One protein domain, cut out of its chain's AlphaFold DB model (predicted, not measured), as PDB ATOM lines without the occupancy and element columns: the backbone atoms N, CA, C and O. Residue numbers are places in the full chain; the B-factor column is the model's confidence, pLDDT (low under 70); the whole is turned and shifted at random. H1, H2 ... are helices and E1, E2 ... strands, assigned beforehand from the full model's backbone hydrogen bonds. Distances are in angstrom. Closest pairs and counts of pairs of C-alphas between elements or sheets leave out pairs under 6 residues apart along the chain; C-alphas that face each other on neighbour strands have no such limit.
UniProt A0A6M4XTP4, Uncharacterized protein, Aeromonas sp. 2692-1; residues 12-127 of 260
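What this domain is: This is residues 12 to 127 of the 260 residues of an uncharacterized protein of Aeromonas sp. 2692-1 (UniProt A0A6M4XTP4). A twisted sheet of five strands, E1 to E5, makes a wall, and a small sheet of three short strands, E6 to E8, lies over one face of it; the four-residue helix H1 joins the two. The link from E6 to E7 forms a long loop, and its residues 93 to 101 stick out free. The printed part has 116 residues with eight named strands and one named helix, in the order E1 E2 E3 E4 E5 H1 E6 E7 E8; the class is mostly strand, and both sheets, E1 - E2 - E3 - E4 - E5 and E6 - E7 - E8, are antiparallel. The whole is only just loose, close to compact, with a radius of gyration of the C-alphas of 16.3 A and spans of 50 by 41 by 23 A.

How they stand to each other: E1, residues 12 to 17, is an edge strand and forms a hairpin with E2, residues 23 to 32, where N 14 and O 28 are 2.7 A apart. E2 bends by 61 degrees at residue 26. E3, residues 36 to 42, is antiparallel to E2 at 175 degrees, with N 29 and O 40 at 2.8 A. E4, residues 55 to 64, follows, with N 39 and O 61 at 2.8 A. E5, residues 72 to 82, is the other edge strand, with N 58 and O 79 at 2.8 A. These five form a meander, each strand the antiparallel neighbour of the one before. H1, residues 83 to 86, is on this sheet at a height of 7.5 A and only just over E4, on which 3 of its 4 C-alphas fall. Its closest C-alphas to E4 are those of Tyr 83 and Ser 55, 5.2 A apart. H1 is too short for any O i to N i+4 pair; its one O i to N i+3 pair is within hydrogen-bond range. A second meander holds E6, residues 87 to 89, E7, residues 106 to 109, and E8, residues 124 to 126. N 107 and O 88 are 2.8 A apart, and so are N 108 and O 125. H1 only grazes this sheet; the C-alphas of Thr 86 and Asn 109 are its closest to E7, at 4.6 A. E6, E7 and E8 are apart from E1 to E5.

Where its parts are: E1 begins at C-alpha 12, (-42.018, 19.392, 9.669). E2 is 26.2 A long, E3 20.3 A, E4 29.7 A and E5 30.2 A. E5 ends at C-alpha 82, (-37.891, 27.522, 29.620), and E8 at C-alpha 126, (-39.689, 29.384, 11.814).

The domain as a whole: The C-alphas of Asn 68 and Glu 96, the two farthest apart, are 53.8 A apart. The printed part has no cut. The links E3 to E4, E6 to E7 and E7 to E8 are long. The mean pLDDT of the printed part is 74.7; residue 23 and residues 67 to 74 and 85 to 105 are under 70.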
ATOM      1  N   TYR A  12     -40.656  19.220   9.193       88.69
ATOM      2  CA  TYR A  12     -42.018  19.392   9.669       88.69
ATOM      3  C   TYR A  12     -42.032  19.379  11.192       88.69
ATOM      4  O   TYR A  12     -41.116  18.882  11.851       88.69
ATOM      5  N   ALA A  13     -43.104  19.931  11.745       90.56
ATOM      6  CA  ALA A  13     -43.398  19.868  13.161       90.56
ATOM      7  C   ALA A  13     -44.858  19.468  13.362       90.56
ATOM      8  O   ALA A  13     -45.736  19.830  12.576       90.56
ATOM      9  N   LEU A  14     -45.103  18.722  14.430       90.12
ATOM     10  CA  LEU A  14     -46.399  18.224  14.834       90.12
ATOM     11  C   LEU A  14     -46.665  18.652  16.275       90.12
ATOM     12  O   LEU A  14     -46.001  18.199  17.203       90.12
ATOM     13  N   GLN A  15     -47.647  19.533  16.439       88.88
ATOM     14  CA  GLN A  15     -48.162  19.959  17.733       88.88
ATOM     15  C   GLN A  15     -49.369  19.089  18.084       88.88
ATOM     16  O   GLN A  15     -50.380  19.127  17.383       88.88
ATOM     17  N   TYR A  16     -49.270  18.306  19.158       87.38
ATOM     18  CA  TYR A  16     -50.336  17.388  19.555       87.38
ATOM     19  C   TYR A  16     -51.470  18.125  20.290       87.38
ATOM     20  O   TYR A  16     -51.248  19.166  20.925       87.38
ATOM     21  N   GLU A  17     -52.676  17.550  20.234       85.81
ATOM     22  CA  GLU A  17     -53.916  18.113  20.788       85.81
ATOM     23  C   GLU A  17     -54.600  17.157  21.763       85.81
ATOM     24  O   GLU A  17     -54.657  15.951  21.537       85.81
ATOM     25  N   LYS A  18     -55.166  17.717  22.825       83.81
ATOM     26  CA  LYS A  18     -56.041  17.041  23.777       83.81
ATOM     27  C   LYS A  18     -57.275  16.474  23.119       83.81
ATOM     28  O   LYS A  18     -57.694  16.909  22.046       83.81
ATOM     29  N   ARG A  19     -57.919  15.543  23.822       81.31
ATOM     30  CA  ARG A  19     -59.187  14.959  23.374       81.31
ATOM     31  C   ARG A  19     -60.281  16.007  23.123       81.31
ATOM     32  O   ARG A  19     -61.123  15.794  22.255       81.31
ATOM     33  N   ASP A  20     -60.271  17.107  23.870       78.12
ATOM     34  CA  ASP A  20     -61.214  18.226  23.750       78.12
ATOM     35  C   ASP A  20     -60.789  19.303  22.729       78.12
ATOM     36  O   ASP A  20     -61.487  20.300  22.569       78.12
ATOM     37  N   GLY A  21     -59.661  19.116  22.033       75.00
ATOM     38  CA  GLY A  21     -59.097  20.098  21.103       75.00
ATOM     39  C   GLY A  21     -58.187  21.145  21.749       75.00
ATOM     40  O   GLY A  21     -57.638  21.989  21.041       75.00
ATOM     41  N   GLY A  22     -57.968  21.095  23.067       75.25
ATOM     42  CA  GLY A  22     -56.951  21.914  23.724       75.25
ATOM     43  C   GLY A  22     -55.532  21.551  23.265       75.25
ATOM     44  O   GLY A  22     -55.267  20.441  22.819       75.25
ATOM     45  N   THR A  23     -54.575  22.469  23.373       69.88
ATOM     46  CA  THR A  23     -53.178  22.180  23.007       69.88
ATOM     47  C   THR A  23     -52.409  21.533  24.157       69.88
ATOM     48  O   THR A  23     -52.631  21.841  25.331       69.88
ATOM     49  N   TYR A  24     -51.476  20.641  23.816       73.19
ATOM     50  CA  TYR A  24     -50.473  20.124  24.746       73.19
ATOM     51  C   TYR A  24     -49.183  20.944  24.731       73.19
ATOM     52  O   TYR A  24     -48.870  21.569  23.723       73.19
ATOM     53  N   PRO A  25     -48.338  20.843  25.769       76.00
ATOM     54  CA  PRO A  25     -46.925  21.186  25.642       76.00
ATOM     55  C   PRO A  25     -46.120  20.135  24.855       76.00
ATOM     56  O   PRO A  25     -44.918  20.305  24.657       76.00
ATOM     57  N   ARG A  26     -46.774  19.063  24.388       85.75
ATOM     58  CA  ARG A  26     -46.176  17.998  23.589       85.75
ATOM     59  C   ARG A  26     -46.141  18.361  22.116       85.75
ATOM     60  O   ARG A  26     -47.177  18.643  21.514       85.75
ATOM     61  N   TRP A  27     -44.971  18.230  21.520       89.19
ATOM     62  CA  TRP A  27     -44.783  18.357  20.083       89.19
ATOM     63  C   TRP A  27     -43.560  17.563  19.646       89.19
ATOM     64  O   TRP A  27     -42.707  17.192  20.456       89.19
ATOM     65  N   SER A  28     -43.475  17.312  18.348       92.00
ATOM     66  CA  SER A  28     -42.312  16.700  17.713       92.00
ATOM     67  C   SER A  28     -41.952  17.491  16.466       92.00
ATOM     68  O   SER A  28     -42.837  17.960  15.762       92.00
ATOM     69  N   ALA A  29     -40.671  17.673  16.197       91.31
ATOM     70  CA  ALA A  29     -40.169  18.282  14.978       91.31
ATOM     71  C   ALA A  29     -39.052  17.413  14.426       91.31
ATOM     72  O   ALA A  29     -38.287  16.825  15.184       91.31
ATOM     73  N   TRP A  30     -38.943  17.344  13.111       90.44
ATOM     74  CA  TRP A  30     -37.885  16.593  12.464       90.44
ATOM     75  C   TRP A  30     -37.416  17.321  11.227       90.44
ATOM     76  O   TRP A  30     -38.184  18.032  10.578       90.44
ATOM     77  N   ALA A  31     -36.147  17.134  10.900       88.44
ATOM     78  CA  ALA A  31     -35.566  17.680   9.695       88.44
ATOM     79  C   ALA A  31     -34.481  16.760   9.149       88.44
ATOM     80  O   ALA A  31     -33.744  16.130   9.908       88.44
ATOM     81  N   ASN A  32     -34.373  16.715   7.826       84.44
ATOM     82  CA  ASN A  32     -33.343  15.971   7.117       84.44
ATOM     83  C   ASN A  32     -32.787  16.860   5.999       84.44
ATOM     84  O   ASN A  32     -33.553  17.464   5.251       84.44
ATOM     85  N   ASN A  33     -31.462  16.969   5.904       80.12
ATOM     86  CA  ASN A  33     -30.776  17.726   4.849       80.12
ATOM     87  C   ASN A  33     -30.020  16.825   3.850       80.12
ATOM     88  O   ASN A  33     -29.170  17.320   3.115       80.12
ATOM     89  N   GLY A  34     -30.287  15.517   3.859       79.12
ATOM     90  CA  GLY A  34     -29.602  14.506   3.049       79.12
ATOM     91  C   GLY A  34     -28.282  14.002   3.643       79.12
ATOM     92  O   GLY A  34     -27.717  13.053   3.119       79.12
ATOM     93  N   VAL A  35     -27.797  14.613   4.730       82.12
ATOM     94  CA  VAL A  35     -26.567  14.209   5.438       82.12
ATOM     95  C   VAL A  35     -26.860  13.861   6.894       82.12
ATOM     96  O   VAL A  35     -26.290  12.926   7.447       82.12
ATOM     97  N   VAL A  36     -27.744  14.618   7.540       86.00
ATOM     98  CA  VAL A  36     -28.165  14.406   8.922       86.00
ATOM     99  C   VAL A  36     -29.680  14.493   9.011       86.00
ATOM    100  O   VAL A  36     -30.279  15.517   8.656       86.00
ATOM    101  N   ALA A  37     -30.276  13.459   9.594       89.00
ATOM    102  CA  ALA A  37     -31.657  13.466  10.043       89.00
ATOM    103  C   ALA A  37     -31.694  13.690  11.560       89.00
ATOM    104  O   ALA A  37     -30.961  13.042  12.309       89.00
ATOM    105  N   SER A  38     -32.526  14.621  12.017       90.81
ATOM    106  CA  SER A  38     -32.686  14.929  13.439       90.81
ATOM    107  C   SER A  38     -34.148  15.028  13.831       90.81
ATOM    108  O   SER A  38     -34.963  15.544  13.069       90.81
ATOM    109  N   TRP A  39     -34.437  14.600  15.057       92.75
ATOM    110  CA  TRP A  39     -35.732  14.684  15.718       92.75
ATOM    111  C   TRP A  39     -35.579  15.457  17.013       92.75
ATOM    112  O   TRP A  39     -34.644  15.213  17.776       92.75
ATOM    113  N   TRP A  40     -36.520  16.353  17.265       93.06
ATOM    114  CA  TRP A  40     -36.688  17.080  18.510       93.06
ATOM    115  C   TRP A  40     -38.086  16.847  19.035       93.06
ATOM    116  O   TRP A  40     -39.040  16.812  18.262       93.06
ATOM    117  N   TRP A  41     -38.227  16.731  20.345       92.12
ATOM    118  CA  TRP A  41     -39.549  16.612  20.938       92.12
ATOM    119  C   TRP A  41     -39.579  17.118  22.372       92.12
ATOM    120  O   TRP A  41     -38.573  17.097  23.090       92.12
ATOM    121  N   LEU A  42     -40.774  17.549  22.768       88.69
ATOM    122  CA  LEU A  42     -41.186  17.703  24.156       88.69
ATOM    123  C   LEU A  42     -42.243  16.645  24.444       88.69
ATOM    124  O   LEU A  42     -43.230  16.542  23.714       88.69
ATOM    125  N   ASN A  43     -42.052  15.889  25.520       79.25
ATOM    126  CA  ASN A  43     -43.047  14.937  26.018       79.25
ATOM    127  C   ASN A  43     -43.519  15.298  27.438       79.25
ATOM    128  O   ASN A  43     -43.903  14.429  28.216       79.25
ATOM    129  N   ASP A  44     -43.467  16.585  27.789       73.25
ATOM    130  CA  ASP A  44     -43.968  17.072  29.072       73.25
ATOM    131  C   ASP A  44     -45.471  17.350  29.020       73.25
ATOM    132  O   ASP A  44     -46.017  17.800  28.008       73.25
ATOM    133  N   GLY A  45     -46.131  17.113  30.153       71.75
ATOM    134  CA  GLY A  45     -47.578  17.240  30.306       71.75
ATOM    135  C   GLY A  45     -48.354  16.043  29.754       71.75
ATOM    136  O   GLY A  45     -47.794  15.146  29.134       71.75
ATOM    137  N   ASP A  46     -49.655  16.016  30.005       75.38
ATOM    138  CA  ASP A  46     -50.625  14.996  29.590       75.38
ATOM    139  C   ASP A  46     -52.028  15.627  29.422       75.38
ATOM    140  O   ASP A  46     -52.173  16.853  29.470       75.38
ATOM    141  N   GLU A  47     -53.073  14.808  29.228       74.62
ATOM    142  CA  GLU A  47     -54.482  15.255  29.100       74.62
ATOM    143  C   GLU A  47     -54.916  16.184  30.256       74.62
ATOM    144  O   GLU A  47     -55.710  17.106  30.052       74.62
ATOM    145  N   THR A  48     -54.354  16.010  31.455       77.38
ATOM    146  CA  THR A  48     -54.714  16.777  32.658       77.38
ATOM    147  C   THR A  48     -53.991  18.118  32.770       77.38
ATOM    148  O   THR A  48     -54.358  18.954  33.592       77.38
ATOM    149  N   THR A  49     -52.987  18.368  31.930       77.56
ATOM    150  CA  THR A  49     -52.151  19.573  32.007       77.56
ATOM    151  C   THR A  49     -52.930  20.819  31.599       77.56
ATOM    152  O   THR A  49     -53.183  21.041  30.420       77.56
ATOM    153  N   THR A  50     -53.338  21.652  32.553       70.25
ATOM    154  CA  THR A  50     -54.230  22.804  32.314       70.25
ATOM    155  C   THR A  50     -53.516  24.086  31.882       70.25
ATOM    156  O   THR A  50     -54.173  25.028  31.443       70.25
ATOM    157  N   SER A  51     -52.187  24.135  31.968       72.88
ATOM    158  CA  SER A  51     -51.376  25.298  31.603       72.88
ATOM    159  C   SER A  51     -50.047  24.887  30.967       72.88
ATOM    160  O   SER A  51     -49.599  23.747  31.086       72.88
ATOM    161  N   LYS A  52     -49.404  25.827  30.267       75.31
ATOM    162  CA  LYS A  52     -48.038  25.633  29.767       75.31
ATOM    163  C   LYS A  52     -47.079  25.513  30.960       75.31
ATOM    164  O   LYS A  52     -47.186  26.321  31.885       75.31
ATOM    165  N   PRO A  53     -46.145  24.549  30.957       77.56
ATOM    166  CA  PRO A  53     -45.213  24.394  32.060       77.56
ATOM    167  C   PRO A  53     -44.177  25.527  32.041       77.56
ATOM    168  O   PRO A  53     -43.826  26.038  30.980       77.56
ATOM    169  N   ALA A  54     -43.663  25.920  33.208       79.69
ATOM    170  CA  ALA A  54     -42.608  26.936  33.289       79.69
ATOM    171  C   ALA A  54     -41.286  26.439  32.669       79.69
ATOM    172  O   ALA A  54     -40.579  27.187  31.990       79.69
ATOM    173  N   SER A  55     -40.985  25.154  32.862       81.00
ATOM    174  CA  SER A  55     -39.840  24.459  32.282       81.00
ATOM    175  C   SER A  55     -40.275  23.185  31.568       81.00
ATOM    176  O   SER A  55     -41.273  22.577  31.939       81.00
ATOM    177  N   ALA A  56     -39.504  22.773  30.572       84.38
ATOM    178  CA  ALA A  56     -39.719  21.550  29.814       84.38
ATOM    179  C   ALA A  56     -38.374  20.875  29.514       84.38
ATOM    180  O   ALA A  56     -37.331  21.525  29.581       84.38
ATOM    181  N   ARG A  57     -38.378  19.592  29.172       87.44
ATOM    182  CA  ARG A  57     -37.202  18.833  28.765       87.44
ATOM    183  C   ARG A  57     -37.205  18.640  27.260       87.44
ATOM    184  O   ARG A  57     -37.950  17.827  26.719       87.44
ATOM    185  N   LEU A  58     -36.331  19.385  26.591       90.12
ATOM    186  CA  LEU A  58     -36.121  19.277  25.158       90.12
ATOM    187  C   LEU A  58     -35.164  18.134  24.850       90.12
ATOM    188  O   LEU A  58     -34.018  18.123  25.303       90.12
ATOM    189  N   HIS A  59     -35.634  17.201  24.036       92.06
ATOM    190  CA  HIS A  59     -34.844  16.086  23.543       92.06
ATOM    191  C   HIS A  59     -34.409  16.334  22.103       92.06
ATOM    192  O   HIS A  59     -35.126  16.979  21.337       92.06
ATOM    193  N   ARG A  60     -33.242  15.798  21.733       92.19
ATOM    194  CA  ARG A  60     -32.793  15.692  20.347       92.19
ATOM    195  C   ARG A  60     -32.125  14.352  20.097       92.19
ATOM    196  O   ARG A  60     -31.208  13.984  20.833       92.19
ATOM    197  N   THR A  61     -32.487  13.708  18.996       91.56
ATOM    198  CA  THR A  61     -31.720  12.597  18.429       91.56
ATOM    199  C   THR A  61     -31.320  12.940  17.006       91.56
ATOM    200  O   THR A  61     -32.160  13.379  16.230       91.56
ATOM    201  N   SER A  62     -30.050  12.738  16.666       89.75
ATOM    202  CA  SER A  62     -29.509  12.975  15.328       89.75
ATOM    203  C   SER A  62     -28.788  11.734  14.822       89.75
ATOM    204  O   SER A  62     -28.027  11.107  15.565       89.75
ATOM    205  N   TYR A  63     -28.985  11.422  13.549       88.06
ATOM    206  CA  TYR A  63     -28.354  10.323  12.829       88.06
ATOM    207  C   TYR A  63     -27.653  10.869  11.589       88.06
ATOM    208  O   TYR A  63     -28.196  11.726  10.894       88.06
ATOM    209  N   LEU A  64     -26.454  10.360  11.316       83.38
ATOM    210  CA  LEU A  64     -25.753  10.621  10.060       83.38
ATOM    211  C   LEU A  64     -26.239   9.642   8.996       83.38
ATOM    212  O   LEU A  64     -26.152   8.435   9.215       83.38
ATOM    213  N   GLU A  65     -26.676  10.163   7.857       76.88
ATOM    214  CA  GLU A  65     -26.851   9.387   6.631       76.88
ATOM    215  C   GLU A  65     -25.452   9.080   6.073       76.88
ATOM    216  O   GLU A  65     -24.602   9.970   5.972       76.88
ATOM    217  N   ARG A  66     -25.169   7.813   5.759       70.81
ATOM    218  CA  ARG A  66     -23.911   7.403   5.115       70.81
ATOM    219  C   ARG A  66     -24.198   6.877   3.718       70.81
ATOM    220  O   ARG A  66     -25.201   6.203   3.514       70.81
ATOM    221  N   ASP A  67     -23.253   7.091   2.805       60.47
ATOM    222  CA  ASP A  67     -23.342   6.673   1.395       60.47
ATOM    223  C   ASP A  67     -23.568   5.159   1.198       60.47
ATOM    224  O   ASP A  67     -23.953   4.724   0.119       60.47
ATOM    225  N   ASN A  68     -23.333   4.345   2.231       59.16
ATOM    226  CA  ASN A  68     -23.505   2.892   2.222       59.16
ATOM    227  C   ASN A  68     -24.737   2.396   3.003       59.16
ATOM    228  O   ASN A  68     -24.771   1.228   3.382       59.16
ATOM    229  N   GLY A  69     -25.704   3.272   3.295       57.34
ATOM    230  CA  GLY A  69     -26.981   2.896   3.917       57.34
ATOM    231  C   GLY A  69     -26.903   2.543   5.406       57.34
ATOM    232  O   GLY A  69     -27.873   2.047   5.963       57.34
ATOM    233  N   ILE A  70     -25.769   2.775   6.077       60.44
ATOM    234  CA  ILE A  70     -25.643   2.529   7.521       60.44
ATOM    235  C   ILE A  70     -25.732   3.857   8.264       60.44
ATOM    236  O   ILE A  70     -24.737   4.580   8.384       60.44
ATOM    237  N   ALA A  71     -26.904   4.161   8.820       65.81
ATOM    238  CA  ALA A  71     -27.035   5.308   9.704       65.81
ATOM    239  C   ALA A  71     -26.372   5.028  11.060       65.81
ATOM    240  O   ALA A  71     -26.596   3.996  11.693       65.81
ATOM    241  N   ALA A  72     -25.565   5.970  11.542       64.12
ATOM    242  CA  ALA A  72     -25.013   5.920  12.894       64.12
ATOM    243  C   ALA A  72     -25.661   7.013  13.743       64.12
ATOM    244  O   ALA A  72     -25.704   8.175  13.324       64.12
ATOM    245  N   ALA A  73     -26.129   6.657  14.944       64.38
ATOM    246  CA  ALA A  73     -26.577   7.643  15.920       64.38
ATOM    247  C   ALA A  73     -25.405   8.582  16.238       64.38
ATOM    248  O   ALA A  73     -24.377   8.167  16.774       64.38
ATOM    249  N   GLN A  74     -25.548   9.846  15.857       67.38
ATOM    250  CA  GLN A  74     -24.504  10.855  15.976       67.38
ATOM    251  C   GLN A  74     -24.585  11.565  17.327       67.38
ATOM    252  O   GLN A  74     -23.562  11.902  17.922       67.38
ATOM    253  N   ALA A  75     -25.802  11.820  17.809       74.50
ATOM    254  CA  ALA A  75     -26.016  12.526  19.062       74.50
ATOM    255  C   ALA A  75     -27.386  12.206  19.655       74.50
ATOM    256  O   ALA A  75     -28.403  12.356  18.983       74.50
ATOM    257  N   ILE A  76     -27.406  11.868  20.944       84.94
ATOM    258  CA  ILE A  76     -28.605  11.903  21.784       84.94
ATOM    259  C   ILE A  76     -28.356  13.000  22.818       84.94
ATOM    260  O   ILE A  76     -27.406  12.911  23.598       84.94
ATOM    261  N   ARG A  77     -29.153  14.069  22.787       88.44
ATOM    262  CA  ARG A  77     -29.019  15.217  23.693       88.44
ATOM    263  C   ARG A  77     -30.334  15.508  24.400       88.44
ATOM    264  O   ARG A  77     -31.411  15.263  23.861       88.44
ATOM    265  N   GLN A  78     -30.224  16.047  25.607       89.81
ATOM    266  CA  GLN A  78     -31.352  16.490  26.415       89.81
ATOM    267  C   GLN A  78     -30.967  17.786  27.125       89.81
ATOM    268  O   GLN A  78     -29.819  17.929  27.549       89.81
ATOM    269  N   ALA A  79     -31.908  18.717  27.238       86.88
ATOM    270  CA  ALA A  79     -31.715  19.965  27.962       86.88
ATOM    271  C   ALA A  79     -33.012  20.383  28.659       86.88
ATOM    272  O   ALA A  79     -34.084  20.336  28.053       86.88
ATOM    273  N   ASP A  80     -32.908  20.830  29.909       85.44
ATOM    274  CA  ASP A  80     -34.011  21.514  30.577       85.44
ATOM    275  C   ASP A  80     -34.076  22.961  30.051       85.44
ATOM    276  O   ASP A  80     -33.077  23.684  30.019       85.44
ATOM    277  N   VAL A  81     -35.252  23.379  29.589       80.56
ATOM    278  CA  VAL A  81     -35.488  24.650  28.896       80.56
ATOM    279  C   VAL A  81     -36.668  25.397  29.502       80.56
ATOM    280  O   VAL A  81     -37.579  24.804  30.071       80.56
ATOM    281  N   VAL A  82     -36.691  26.720  29.341       80.19
ATOM    282  CA  VAL A  82     -37.891  27.522  29.620       80.19
ATOM    283  C   VAL A  82     -38.856  27.347  28.449       80.19
ATOM    284  O   VAL A  82     -38.495  27.658  27.308       80.19
ATOM    285  N   TYR A  83     -40.074  26.867  28.714       73.69
ATOM    286  CA  TYR A  83     -41.028  26.499  27.658       73.69
ATOM    287  C   TYR A  83     -41.323  27.675  26.720       73.69
ATOM    288  O   TYR A  83     -41.190  27.560  25.504       73.69
ATOM    289  N   GLU A  84     -41.616  28.847  27.285       72.62
ATOM    290  CA  GLU A  84     -41.936  30.060  26.522       72.62
ATOM    291  C   GLU A  84     -40.758  30.614  25.717       72.62
ATOM    292  O   GLU A  84     -40.966  31.392  24.800       72.62
ATOM    293  N   ARG A  85     -39.515  30.227  26.026       64.25
ATOM    294  CA  ARG A  85     -38.347  30.583  25.200       64.25
ATOM    295  C   ARG A  85     -38.090  29.572  24.088       64.25
ATOM    296  O   ARG A  85     -37.331  29.867  23.169       64.25
ATOM    297  N   THR A  86     -38.705  28.396  24.191       57.88
ATOM    298  CA  THR A  86     -38.562  27.276  23.256       57.88
ATOM    299  C   THR A  86     -39.641  27.334  22.191       57.88
ATOM    300  O   THR A  86     -39.321  27.211  21.019       57.88
ATOM    301  N   VAL A  87     -40.891  27.586  22.584       61.91
ATOM    302  CA  VAL A  87     -42.022  27.797  21.675       61.91
ATOM    303  C   VAL A  87     -42.526  29.217  21.883       61.91
ATOM    304  O   VAL A  87     -43.199  29.495  22.878       61.91
ATOM    305  N   HIS A  88     -42.211  30.120  20.958       63.22
ATOM    306  CA  HIS A  88     -42.665  31.505  21.052       63.22
ATOM    307  C   HIS A  88     -43.210  32.021  19.732       63.22
ATOM    308  O   HIS A  88     -42.715  31.691  18.660       63.22
ATOM    309  N   ALA A  89     -44.239  32.860  19.821       55.41
ATOM    310  CA  ALA A  89     -44.667  33.668  18.695       55.41
ATOM    311  C   ALA A  89     -43.712  34.864  18.568       55.41
ATOM    312  O   ALA A  89     -43.539  35.612  19.533       55.41
ATOM    313  N   GLN A  90     -43.086  35.062  17.408       44.44
ATOM    314  CA  GLN A  90     -42.341  36.289  17.148       44.44
ATOM    315  C   GLN A  90     -43.318  37.475  17.028       44.44
ATOM    316  O   GLN A  90     -44.309  37.374  16.291       44.44
ATOM    317  N   PRO A  91     -43.053  38.612  17.699       35.28
ATOM    318  CA  PRO A  91     -43.868  39.811  17.545       35.28
ATOM    319  C   PRO A  91     -43.823  40.314  16.095       35.28
ATOM    320  O   PRO A  91     -42.753  40.426  15.499       35.28
ATOM    321  N   GLN A  92     -44.988  40.620  15.520       39.00
ATOM    322  CA  GLN A  92     -45.077  41.253  14.202       39.00
ATOM    323  C   GLN A  92     -44.807  42.745  14.328       39.00
ATOM    324  O   GLN A  92     -45.559  43.458  14.989       39.00
ATOM    325  N   ILE A  93     -43.769  43.234  13.652       32.72
ATOM    326  CA  ILE A  93     -43.666  44.661  13.347       32.72
ATOM    327  C   ILE A  93     -44.613  44.909  12.170       32.72
ATOM    328  O   ILE A  93     -44.269  44.646  11.018       32.72
ATOM    329  N   VAL A  94     -45.833  45.364  12.464       32.75
ATOM    330  CA  VAL A  94     -46.782  45.815  11.438       32.75
ATOM    331  C   VAL A  94     -46.251  47.133  10.876       32.75
ATOM    332  O   VAL A  94     -46.373  48.179  11.505       32.75
ATOM    333  N   THR A  95     -45.616  47.083   9.707       35.06
ATOM    334  CA  THR A  95     -45.424  48.275   8.868       35.06
ATOM    335  C   THR A  95     -46.709  48.493   8.063       35.06
ATOM    336  O   THR A  95     -47.376  47.525   7.713       35.06
ATOM    337  N   GLU A  96     -47.098  49.752   7.839       34.38
ATOM    338  CA  GLU A  96     -48.455  50.248   7.502       34.38
ATOM    339  C   GLU A  96     -49.135  49.713   6.216       34.38
ATOM    340  O   GLU A  96     -50.115  50.287   5.752       34.38
ATOM    341  N   HIS A  97     -48.663  48.627   5.604       36.19
ATOM    342  CA  HIS A  97     -49.248  48.047   4.393       36.19
ATOM    343  C   HIS A  97     -49.591  46.566   4.640       36.19
ATOM    344  O   HIS A  97     -48.682  45.748   4.794       36.19
ATOM    345  N   PRO A  98     -50.881  46.181   4.689       36.41
ATOM    346  CA  PRO A  98     -51.268  44.804   4.959       36.41
ATOM    347  C   PRO A  98     -50.994  43.939   3.724       36.41
ATOM    348  O   PRO A  98     -51.757  43.937   2.759       36.41
ATOM    349  N   VAL A  99     -49.904  43.175   3.756       33.78
ATOM    350  CA  VAL A  99     -49.717  42.058   2.828       33.78
ATOM    351  C   VAL A  99     -50.612  40.916   3.307       33.78
ATOM    352  O   VAL A  99     -50.427  40.358   4.387       33.78
ATOM    353  N   VAL A 100     -51.630  40.594   2.509       33.75
ATOM    354  CA  VAL A 100     -52.527  39.456   2.732       33.75
ATOM    355  C   VAL A 100     -51.711  38.162   2.665       33.75
ATOM    356  O   VAL A 100     -51.224  37.788   1.603       33.75
ATOM    357  N   GLY A 101     -51.575  37.485   3.807       34.22
ATOM    358  CA  GLY A 101     -50.882  36.199   3.928       34.22
ATOM    359  C   GLY A 101     -49.981  36.142   5.155       34.22
ATOM    360  O   GLY A 101     -48.775  35.963   5.038       34.22
ATOM    361  N   VAL A 102     -50.549  36.345   6.342       40.06
ATOM    362  CA  VAL A 102     -49.770  36.342   7.580       40.06
ATOM    363  C   VAL A 102     -49.452  34.894   7.969       40.06
ATOM    364  O   VAL A 102     -50.320  34.183   8.473       40.06
ATOM    365  N   ALA A 103     -48.221  34.447   7.702       47.66
ATOM    366  CA  ALA A 103     -47.688  33.202   8.248       47.66
ATOM    367  C   ALA A 103     -47.747  33.255   9.783       47.66
ATOM    368  O   ALA A 103     -47.479  34.292  10.393       47.66
ATOM    369  N   SER A 104     -48.129  32.154  10.422       50.22
ATOM    370  CA  SER A 104     -48.047  32.040  11.874       50.22
ATOM    371  C   SER A 104     -46.578  32.143  12.301       50.22
ATOM    372  O   SER A 104     -45.752  31.314  11.950       50.22
ATOM    373  N   ASN A 105     -46.242  33.181  13.067       58.84
ATOM    374  CA  ASN A 105     -44.883  33.510  13.509       58.84
ATOM    375  C   ASN A 105     -44.353  32.589  14.627       58.84
ATOM    376  O   ASN A 105     -43.733  33.067  15.575       58.84
ATOM    377  N   ILE A 106     -44.645  31.291  14.614       70.94
ATOM    378  CA  ILE A 106     -44.166  30.410  15.686       70.94
ATOM    379  C   ILE A 106     -42.707  30.057  15.395       70.94
ATOM    380  O   ILE A 106     -42.404  29.460  14.367       70.94
ATOM    381  N   GLU A 107     -41.807  30.424  16.304       83.19
ATOM    382  CA  GLU A 107     -40.411  30.004  16.295       83.19
ATOM    383  C   GLU A 107     -40.193  28.894  17.329       83.19
ATOM    384  O   GLU A 107     -40.607  29.004  18.489       83.19
ATOM    385  N   LEU A 108     -39.488  27.846  16.905       85.06
ATOM    386  CA  LEU A 108     -38.868  26.876  17.796       85.06
ATOM    387  C   LEU A 108     -37.410  27.259  18.034       85.06
ATOM    388  O   LEU A 108     -36.640  27.384  17.082       85.06
ATOM    389  N   ASN A 109     -37.011  27.398  19.296       87.81
ATOM    390  CA  ASN A 109     -35.611  27.558  19.680       87.81
ATOM    391  C   ASN A 109     -35.060  26.245  20.243       87.81
ATOM    392  O   ASN A 109     -35.316  25.871  21.384       87.81
ATOM    393  N   LEU A 110     -34.276  25.559  19.420       89.69
ATOM    394  CA  LEU A 110     -33.737  24.223  19.655       89.69
ATOM    395  C   LEU A 110     -32.252  24.240  20.049       89.69
ATOM    396  O   LEU A 110     -31.668  23.184  20.311       89.69
ATOM    397  N   ALA A 111     -31.642  25.428  20.130       87.12
ATOM    398  CA  ALA A 111     -30.204  25.615  20.332       87.12
ATOM    399  C   ALA A 111     -29.667  24.958  21.616       87.12
ATOM    400  O   ALA A 111     -28.514  24.536  21.655       87.12
ATOM    401  N   ALA A 112     -30.505  24.814  22.649       87.00
ATOM    402  CA  ALA A 112     -30.136  24.167  23.911       87.00
ATOM    403  C   ALA A 112     -29.720  22.693  23.739       87.00
ATOM    404  O   ALA A 112     -28.941  22.172  24.532       87.00
ATOM    405  N   THR A 113     -30.184  22.030  22.675       88.12
ATOM    406  CA  THR A 113     -29.763  20.664  22.315       88.12
ATOM    407  C   THR A 113     -28.540  20.629  21.391       88.12
ATOM    408  O   THR A 113     -28.218  19.586  20.823       88.12
ATOM    409  N   GLY A 114     -27.837  21.756  21.251       86.12
ATOM    410  CA  GLY A 114     -26.683  21.941  20.376       86.12
ATOM    411  C   GLY A 114     -27.068  22.190  18.916       86.12
ATOM    412  O   GLY A 114     -28.186  21.907  18.486       86.12
ATOM    413  N   THR A 115     -26.114  22.678  18.126       85.44
ATOM    414  CA  THR A 115     -26.302  22.982  16.691       85.44
ATOM    415  C   THR A 115     -25.264  22.317  15.789       85.44
ATOM    416  O   THR A 115     -25.395  22.377  14.574       85.44
ATOM    417  N   ASP A 116     -24.297  21.598  16.366       82.44
ATOM    418  CA  ASP A 116     -23.137  21.004  15.672       82.44
ATOM    419  C   ASP A 116     -23.501  20.124  14.462       82.44
ATOM    420  O   ASP A 116     -22.731  20.007  13.515       82.44
ATOM    421  N   SER A 117     -24.689  19.514  14.489       81.50
ATOM    422  CA  SER A 117     -25.225  18.660  13.424       81.50
ATOM    423  C   SER A 117     -25.611  19.426  12.148       81.50
ATOM    424  O   SER A 117     -25.711  18.820  11.086       81.50
ATOM    425  N   TYR A 118     -25.806  20.747  12.233       82.38
ATOM    426  CA  TYR A 118     -26.167  21.617  11.113       82.38
ATOM    427  C   TYR A 118     -25.258  22.857  11.113       82.38
ATOM    428  O   TYR A 118     -25.553  23.843  11.796       82.38
ATOM    429  N   PRO A 119     -24.141  22.838  10.358       80.50
ATOM    430  CA  PRO A 119     -23.198  23.951  10.330       80.50
ATOM    431  C   PRO A 119     -23.881  25.283   9.998       80.50
ATOM    432  O   PRO A 119     -24.658  25.365   9.049       80.50
ATOM    433  N   ALA A 120     -23.556  26.329  10.763       82.62
ATOM    434  CA  ALA A 120     -24.117  27.681  10.647       82.62
ATOM    435  C   ALA A 120     -25.624  27.832  10.953       82.62
ATOM    436  O   ALA A 120     -26.154  28.937  10.839       82.62
ATOM    437  N   TRP A 121     -26.319  26.779  11.397       85.69
ATOM    438  CA  TRP A 121     -27.685  26.914  11.902       85.69
ATOM    439  C   TRP A 121     -27.684  27.447  13.341       85.69
ATOM    440  O   TRP A 121     -26.964  26.958  14.209       85.69
ATOM    441  N   SER A 122     -28.525  28.445  13.612       83.88
ATOM    442  CA  SER A 122     -28.635  29.094  14.927       83.88
ATOM    443  C   SER A 122     -29.386  28.268  15.974       83.88
ATOM    444  O   SER A 122     -29.476  28.681  17.128       83.88
ATOM    445  N   GLY A 123     -29.966  27.131  15.580       84.75
ATOM    446  CA  GLY A 123     -30.887  26.362  16.414       84.75
ATOM    447  C   GLY A 123     -32.330  26.871  16.364       84.75
ATOM    448  O   GLY A 123     -33.188  26.296  17.020       84.75
ATOM    449  N   LYS A 124     -32.622  27.930  15.601       86.06
ATOM    450  CA  LYS A 124     -33.967  28.512  15.490       86.06
ATOM    451  C   LYS A 124     -34.681  28.040  14.224       86.06
ATOM    452  O   LYS A 124     -34.058  27.969  13.163       86.06
ATOM    453  N   VAL A 125     -35.974  27.746  14.326       83.00
ATOM    454  CA  VAL A 125     -36.826  27.310  13.204       83.00
ATOM    455  C   VAL A 125     -38.096  28.139  13.179       83.00
ATOM    456  O   VAL A 125     -38.832  28.143  14.160       83.00
ATOM    457  N   ALA A 126     -38.381  28.790  12.056       82.56
ATOM    458  CA  ALA A 126     -39.689  29.384  11.814       82.56
ATOM    459  C   ALA A 126     -40.653  28.305  11.305       82.56
ATOM    460  O   ALA A 126     -40.320  27.550  10.392       82.56
ATOM    461  N   LEU A 127     -41.844  28.236  11.892       82.12
ATOM    462  CA  LEU A 127     -42.896  27.321  11.475       82.12
ATOM    463  C   LEU A 127     -43.864  28.021  10.527       82.12
ATOM    464  O   LEU A 127     -44.112  29.216  10.624       82.12
TER     465      LEU A 127